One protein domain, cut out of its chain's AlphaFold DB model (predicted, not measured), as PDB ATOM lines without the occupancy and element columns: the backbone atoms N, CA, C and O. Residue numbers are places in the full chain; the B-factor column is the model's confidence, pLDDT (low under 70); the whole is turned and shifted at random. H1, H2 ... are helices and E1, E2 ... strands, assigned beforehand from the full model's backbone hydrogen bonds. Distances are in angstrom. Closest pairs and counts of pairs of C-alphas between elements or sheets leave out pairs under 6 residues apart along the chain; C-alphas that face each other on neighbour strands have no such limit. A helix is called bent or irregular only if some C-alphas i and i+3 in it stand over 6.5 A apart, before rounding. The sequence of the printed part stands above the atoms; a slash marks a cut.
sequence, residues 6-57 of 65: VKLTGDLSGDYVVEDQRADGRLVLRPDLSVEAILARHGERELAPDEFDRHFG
ATOM      1  N   VAL A   6     337.890 277.383 405.410       95.19
ATOM      2  CA  VAL A   6     336.992 276.458 406.106       95.19
ATOM      3  C   VAL A   6     337.661 275.091 406.207       95.19
ATOM      4  O   VAL A   6     338.092 274.531 405.204       95.19
ATOM      5  N   LYS A   7     337.679 274.512 407.410       95.00
ATOM      6  CA  LYS A   7     338.119 273.131 407.636       95.00
ATOM      7  C   LYS A   7     336.913 272.201 407.746       95.00
ATOM      8  O   LYS A   7     336.072 272.388 408.625       95.00
ATOM      9  N   LEU A   8     336.844 271.191 406.882       95.19
ATOM     10  CA  LEU A   8     335.801 270.162 406.903       95.19
ATOM     11  C   LEU A   8     336.295 268.881 407.586       95.19
ATOM     12  O   LEU A   8     337.458 268.490 407.447       95.19
ATOM     13  N   THR A   9     335.396 268.206 408.302       94.12
ATOM     14  CA  THR A   9     335.622 266.892 408.919       94.12
ATOM     15  C   THR A   9     334.401 265.990 408.699       94.12
ATOM     16  O   THR A   9     333.267 266.464 408.726       94.12
ATOM     17  N   GLY A  10     334.625 264.690 408.471       94.19
ATOM     18  CA  GLY A  10     333.579 263.710 408.146       94.19
ATOM     19  C   GLY A  10     333.915 262.928 406.876       94.19
ATOM     20  O   GLY A  10     335.087 262.672 406.612       94.19
ATOM     21  N   ASP A  11     332.895 262.584 406.086       94.12
ATOM     22  CA  ASP A  11     333.062 261.868 404.808       94.12
ATOM     23  C   ASP A  11     333.802 262.711 403.753       94.12
ATOM     24  O   ASP A  11     334.508 262.178 402.898       94.12
ATOM     25  N   LEU A  12     333.663 264.038 403.841       89.94
ATOM     26  CA  LEU A  12     334.502 265.010 403.150       89.94
ATOM     27  C   LEU A  12     335.352 265.740 404.193       89.94
ATOM     28  O   LEU A  12     334.817 266.348 405.122       89.94
ATOM     29  N   SER A  13     336.672 265.694 404.036       92.06
ATOM     30  CA  SER A  13     337.616 266.291 404.983       92.06
ATOM     31  C   SER A  13     338.728 267.062 404.285       92.06
ATOM     32  O   SER A  13     339.134 266.695 403.181       92.06
ATOM     33  N   GLY A  14     339.250 268.088 404.953       92.38
ATOM     34  CA  GLY A  14     340.387 268.885 404.488       92.38
ATOM     35  C   GLY A  14     340.135 270.385 404.587       92.38
ATOM     36  O   GLY A  14     339.117 270.814 405.139       92.38
ATOM     37  N   ASP A  15     341.066 271.156 404.038       95.25
ATOM     38  CA  ASP A  15     341.017 272.613 403.992       95.25
ATOM     39  C   ASP A  15     340.407 273.090 402.665       95.25
ATOM     40  O   ASP A  15     340.705 272.577 401.582       95.25
ATOM     41  N   TYR A  16     339.483 274.039 402.772       96.06
ATOM     42  CA  TYR A  16     338.684 274.588 401.683       96.06
ATOM     43  C   TYR A  16     338.665 276.105 401.785       96.06
ATOM     44  O   TYR A  16     338.815 276.672 402.868       96.06
ATOM     45  N   VAL A  17     338.376 276.756 400.667       96.69
ATOM     46  CA  VAL A  17     338.061 278.182 400.633       96.69
ATOM     47  C   VAL A  17     336.650 278.397 400.107       96.69
ATOM     48  O   VAL A  17     336.130 277.612 399.305       96.69
ATOM     49  N   VAL A  18     336.016 279.464 400.584       96.38
ATOM     50  CA  VAL A  18     334.704 279.888 400.100       96.38
ATOM     51  C   VAL A  18     334.876 280.567 398.745       96.38
ATOM     52  O   VAL A  18     335.410 281.668 398.662       96.38
ATOM     53  N   GLU A  19     334.402 279.907 397.692       95.31
ATOM     54  CA  GLU A  19     334.399 280.435 396.325       95.31
ATOM     55  C   GLU A  19     333.229 281.406 396.100       95.31
ATOM     56  O   GLU A  19     333.386 282.425 395.434       95.31
ATOM     57  N   ASP A  20     332.060 281.105 396.676       95.75
ATOM     58  CA  ASP A  20     330.850 281.923 396.541       95.75
ATOM     59  C   ASP A  20     329.984 281.862 397.810       95.75
ATOM     60  O   ASP A  20     329.820 280.802 398.427       95.75
ATOM     61  N   GLN A  21     329.401 283.009 398.175       95.31
ATOM     62  CA  GLN A  21     328.418 283.151 399.249       95.31
ATOM     63  C   GLN A  21     327.082 283.567 398.651       95.31
ATOM     64  O   GLN A  21     326.889 284.705 398.217       95.31
ATOM     65  N   ARG A  22     326.123 282.647 398.656       95.31
ATOM     66  CA  ARG A  22     324.817 282.893 398.054       95.31
ATOM     67  C   ARG A  22     323.925 283.691 398.991       95.31
ATOM     68  O   ARG A  22     323.972 283.534 400.208       95.31
ATOM     69  N   ALA A  23     323.034 284.492 398.408       95.12
ATOM     70  CA  ALA A  23     322.085 285.326 399.153       95.12
ATOM     71  C   ALA A  23     321.135 284.530 400.071       95.12
ATOM     72  O   ALA A  23     320.553 285.096 400.990       95.12
ATOM     73  N   ASP A  24     320.979 283.224 399.834       96.50
ATOM     74  CA  ASP A  24     320.185 282.318 400.667       96.50
ATOM     75  C   ASP A  24     320.996 281.626 401.780       96.50
ATOM     76  O   ASP A  24     320.489 280.722 402.441       96.50
ATOM     77  N   GLY A  25     322.248 282.043 401.994       95.44
ATOM     78  CA  GLY A  25     323.125 281.536 403.051       95.44
ATOM     79  C   GLY A  25     323.898 280.266 402.692       95.44
ATOM     80  O   GLY A  25     324.614 279.737 403.542       95.44
ATOM     81  N   ARG A  26     323.789 279.756 401.457       96.81
ATOM     82  CA  ARG A  26     324.607 278.621 400.994       96.81
ATOM     83  C   ARG A  26     326.015 279.063 400.601       96.81
ATOM     84  O   ARG A  26     326.201 280.138 400.037       96.81
ATOM     85  N   LEU A  27     326.984 278.177 400.826       96.44
ATOM     86  CA  LEU A  27     328.381 278.361 400.436       96.44
ATOM     87  C   LEU A  27     328.748 277.396 399.308       96.44
ATOM     88  O   LEU A  27     328.413 276.211 399.374       96.44
ATOM     89  N   VAL A  28     329.456 277.896 398.299       96.31
ATOM     90  CA  VAL A  28     330.192 277.051 397.354       96.31
ATOM     91  C   VAL A  28     331.626 276.971 397.851       96.31
ATOM     92  O   VAL A  28     332.278 277.995 398.054       96.31
ATOM     93  N   LEU A  29     332.091 275.751 398.099       96.25
ATOM     94  CA  LEU A  29     333.431 275.484 398.600       96.25
ATOM     95  C   LEU A  29     334.257 274.837 397.497       96.25
ATOM     96  O   LEU A  29     333.790 273.904 396.840       96.25
ATOM     97  N   ARG A  30     335.505 275.275 397.362       95.69
ATOM     98  CA  ARG A  30     336.526 274.575 396.580       95.69
ATOM     99  C   ARG A  30     337.671 274.158 397.501       95.69
ATOM    100  O   ARG A  30     337.902 274.850 398.496       95.69
ATOM    101  N   PRO A  31     338.381 273.054 397.211       95.06
ATOM    102  CA  PRO A  31     339.585 272.714 397.955       95.06
ATOM    103  C   PRO A  31     340.557 273.892 397.977       95.06
ATOM    104  O   PRO A  31     340.698 274.614 396.981       95.06
ATOM    105  N   ASP A  32     341.221 274.079 399.110       95.44
ATOM    106  CA  ASP A  32     342.339 275.000 399.200       95.44
ATOM    107  C   ASP A  32     343.526 274.393 398.433       95.44
ATOM    108  O   ASP A  32     343.928 273.253 398.672       95.44
ATOM    109  N   LEU A  33     344.020 275.135 397.442       94.25
ATOM    110  CA  LEU A  33     345.118 274.723 396.563       94.25
ATOM    111  C   LEU A  33     346.410 275.488 396.867       94.25
ATOM    112  O   LEU A  33     347.349 275.447 396.073       94.25
ATOM    113  N   SER A  34     346.464 276.204 397.992       93.00
ATOM    114  CA  SER A  34     347.723 276.731 398.502       93.00
ATOM    115  C   SER A  34     348.707 275.588 398.761       93.00
ATOM    116  O   SER A  34     348.326 274.468 399.112       93.00
ATOM    117  N   VAL A  35     350.000 275.874 398.588       91.25
ATOM    118  CA  VAL A  35     351.073 274.902 398.846       91.25
ATOM    119  C   VAL A  35     350.976 274.369 400.279       91.25
ATOM    120  O   VAL A  35     351.083 273.165 400.486       91.25
ATOM    121  N   GLU A  36     350.678 275.239 401.250       90.62
ATOM    122  CA  GLU A  36     350.495 274.867 402.656       90.62
ATOM    123  C   GLU A  36     349.358 273.850 402.851       90.62
ATOM    124  O   GLU A  36     349.573 272.802 403.463       90.62
ATOM    125  N   ALA A  37     348.177 274.099 402.274       91.00
ATOM    126  CA  ALA A  37     347.042 273.181 402.372       91.00
ATOM    127  C   ALA A  37     347.312 271.833 401.681       91.00
ATOM    128  O   ALA A  37     346.945 270.774 402.198       91.00
ATOM    129  N   ILE A  38     347.989 271.850 400.528       91.94
ATOM    130  CA  ILE A  38     348.368 270.630 399.803       91.94
ATOM    131  C   ILE A  38     349.348 269.795 400.633       91.94
ATOM    132  O   ILE A  38     349.140 268.592 400.796       91.94
ATOM    133  N   LEU A  39     350.387 270.417 401.192       92.94
ATOM    134  CA  LEU A  39     351.358 269.731 402.043       92.94
ATOM    135  C   LEU A  39     350.676 269.119 403.272       92.94
ATOM    136  O   LEU A  39     350.807 267.918 403.514       92.94
ATOM    137  N   ALA A  40     349.858 269.901 403.982       89.75
ATOM    138  CA  ALA A  40     349.120 269.434 405.153       89.75
ATOM    139  C   ALA A  40     348.202 268.241 404.832       89.75
ATOM    140  O   ALA A  40     348.156 267.274 405.597       89.75
ATOM    141  N   ARG A  41     347.522 268.258 403.676       88.81
ATOM    142  CA  ARG A  41     346.662 267.156 403.211       88.81
ATOM    143  C   ARG A  41     347.421 265.839 403.043       88.81
ATOM    144  O   ARG A  41     346.843 264.778 403.276       88.81
ATOM    145  N   HIS A  42     348.679 265.902 402.621       90.56
ATOM    146  CA  HIS A  42     349.524 264.725 402.417       90.56
ATOM    147  C   HIS A  42     350.385 264.373 403.639       90.56
ATOM    148  O   HIS A  42     351.064 263.351 403.621       90.56
ATOM    149  N   GLY A  43     350.324 265.164 404.717       91.19
ATOM    150  CA  GLY A  43     351.217 265.006 405.869       91.19
ATOM    151  C   GLY A  43     352.670 265.369 405.547       91.19
ATOM    152  O   GLY A  43     353.583 264.913 406.233       91.19
ATOM    153  N   GLU A  44     352.867 266.165 404.501       93.00
ATOM    154  CA  GLU A  44     354.160 266.604 403.995       93.00
ATOM    155  C   GLU A  44     354.496 268.006 404.514       93.00
ATOM    156  O   GLU A  44     353.675 268.690 405.134       93.00
ATOM    157  N   ARG A  45     355.722 268.454 404.246       92.75
ATOM    158  CA  ARG A  45     356.185 269.805 404.573       92.75
ATOM    159  C   ARG A  45     357.074 270.369 403.477       92.75
ATOM    160  O   ARG A  45     357.667 269.624 402.700       92.75
ATOM    161  N   GLU A  46     357.222 271.684 403.483       91.62
ATOM    162  CA  GLU A  46     358.219 272.352 402.660       91.62
ATOM    163  C   GLU A  46     359.630 271.995 403.156       91.62
ATOM    164  O   GLU A  46     359.874 271.825 404.362       91.62
ATOM    165  N   LEU A  47     360.556 271.832 402.212       90.50
ATOM    166  CA  LEU A  47     361.967 271.613 402.504       90.50
ATOM    167  C   LEU A  47     362.660 272.962 402.666       90.50
ATOM    168  O   LEU A  47     362.485 273.854 401.838       90.50
ATOM    169  N   ALA A  48     363.497 273.092 403.695       90.38
ATOM    170  CA  ALA A  48     364.415 274.221 403.748       90.38
ATOM    171  C   ALA A  48     365.446 274.114 402.601       90.38
ATOM    172  O   ALA A  48     365.759 272.996 402.179       90.38
ATOM    173  N   PRO A  49     366.029 275.231 402.128       88.19
ATOM    174  CA  PRO A  49     366.993 275.211 401.023       88.19
ATOM    175  C   PRO A  49     368.146 274.216 401.230       88.19
ATOM    176  O   PRO A  49     368.416 273.394 400.361       88.19
ATOM    177  N   ASP A  50     368.742 274.193 402.425       90.50
ATOM    178  CA  ASP A  50     369.835 273.263 402.749       90.50
ATOM    179  C   ASP A  50     369.389 271.787 402.727       90.50
ATOM    180  O   ASP A  50     370.166 270.881 402.415       90.50
ATOM    181  N   GLU A  51     368.129 271.512 403.079       91.94
ATOM    182  CA  GLU A  51     367.567 270.160 403.044       91.94
ATOM    183  C   GLU A  51     367.280 269.708 401.615       91.94
ATOM    184  O   GLU A  51     367.491 268.533 401.295       91.94
ATOM    185  N   PHE A  52     366.826 270.639 400.774       89.94
ATOM    186  CA  PHE A  52     366.637 270.431 399.348       89.94
ATOM    187  C   PHE A  52     367.974 270.109 398.676       89.94
ATOM    188  O   PHE A  52     368.096 269.056 398.052       89.94
ATOM    189  N   ASP A  53     369.005 270.928 398.896       89.69
ATOM    190  CA  ASP A  53     370.352 270.702 398.358       89.69
ATOM    191  C   ASP A  53     370.937 269.366 398.830       89.69
ATOM    192  O   ASP A  53     371.587 268.650 398.067       89.69
ATOM    193  N   ARG A  54     370.672 268.966 400.078       90.81
ATOM    194  CA  ARG A  54     371.087 267.651 400.579       90.81
ATOM    195  C   ARG A  54     370.353 266.491 399.897       90.81
ATOM    196  O   ARG A  54     370.955 265.431 399.729       90.81
ATOM    197  N   HIS A  55     369.070 266.649 399.572       89.88
ATOM    198  CA  HIS A  55     368.262 265.593 398.949       89.88
ATOM    199  C   HIS A  55     368.508 265.464 397.448       89.88
ATOM    200  O   HIS A  55     368.618 264.350 396.939       89.88
ATOM    201  N   PHE A  56     368.580 266.593 396.750       87.81
ATOM    202  CA  PHE A  56     368.579 266.649 395.291       87.81
ATOM    203  C   PHE A  56     369.929 267.074 394.705       87.81
ATOM    204  O   PHE A  56     370.164 266.885 393.513       87.81
ATOM    205  N   GLY A  57     370.845 267.582 395.533       86.88
ATOM    206  CA  GLY A  57     372.105 268.152 395.075       86.88
ATOM    207  C   GLY A  57     371.899 269.471 394.335       86.88
ATOM    208  O   GLY A  57     370.830 270.076 394.362       86.88
TER     209      GLY A  57
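This is residues 6 to 57 of the 65 residues of an uncharacterized protein of Conexibacter arvalis (UniProt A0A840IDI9). This is a drawn-out, extended model: a small sheet of three strands, E1, E2 and E3, lies toward one end, with the turn of the hairpin E2 and E3 reaching farthest that way; the short helix H1 comes next along the length and only grazes the sheet, and a second short helix, H2, sticks out alone at the other end beyond a stretched link. The printed part has 52 residues with three named strands and two named helices, in the order E1, E2, E3, H1, H2. The sheet has the order E1, E2, E3 and is antiparallel throughout, and the class is mixed, helices and strands. The whole is extended, with a radius of gyration of the C-alphas of 16.1 A, and its outline is a rod that spans 54 by 21 by 11 A.

Begin at C-alpha 6, at (336.992, 276.458, 406.106), where the strand E1 starts; it holds residues 6 to 8 and is 6.5 A long from first to last C-alpha. Go on to Gly 14, where E2 begins; it runs over residues 14 to 21, 19.3 A from first to last C-alpha, and is the longest strand. Find C-alpha 27 at (328.381, 278.361, 400.436); from there E3 runs over residues 27 to 31, 12.8 A long. Next look at Val 35, the first residue of H1, which holds residues 35 to 42 and is 10.9 A long. The last element is H2, residues 49 to 56, 10.4 A long; it ends at C-alpha 56, at (368.579, 266.649, 395.291).

Start with the sheet, a meander, in which each strand is the antiparallel neighbour of the one before; E2 is its inner strand, and E1 and E3 are its edge strands. E1 and E2 form a hairpin, with 127 degrees between their directions; look at N 6 and O 16, 2.8 A apart, and at N 8 and O 14, 2.9 A apart, both within hydrogen-bond range. E2 and E3 form a second hairpin, with 141 degrees between their directions; here N 17 and O 30 are 2.9 A apart and N 28 and O 20 are 2.9 A apart, again within hydrogen-bond range. The pairing is staggered: E2 pairs with E1 over residues 14 to 16 and with E3 over residues 16 to 21. E1 and E3 are apart, but only just, with their closest C-alphas 8.4 A from each other. Moving outward, you reach H1, which is on the sheet but only grazes it, with its residues 36 to 41. The closest C-alphas of E2 and H1 are those of Asp 15 and Ala 37, 6.3 A apart. H2 is not on the sheet, and it is apart from H1 as well. In both H1 and H2, every O i to N i+4 pair is within hydrogen-bond range, and neither helix is bent.

The two C-alphas farthest apart are those of Asp 24, between E2 and E3, and Gly 57, at 54.1 A. H1 has the element centre nearest to the mean of the C-alphas, 4.7 A from it, and H2 has the farthest, at 23.7 A. Look at residues 48 to 54, of which 49 to 54 belong to H2: this stretch stands free. The links E1 to E2, E2 to E3 and E3 to H1 are tight, the link H1 to H2 is short, and no link is long. The printed part has no cut from residue 6 to residue 57. The mean pLDDT of the printed part is 93.0, and no printed residue is under 70.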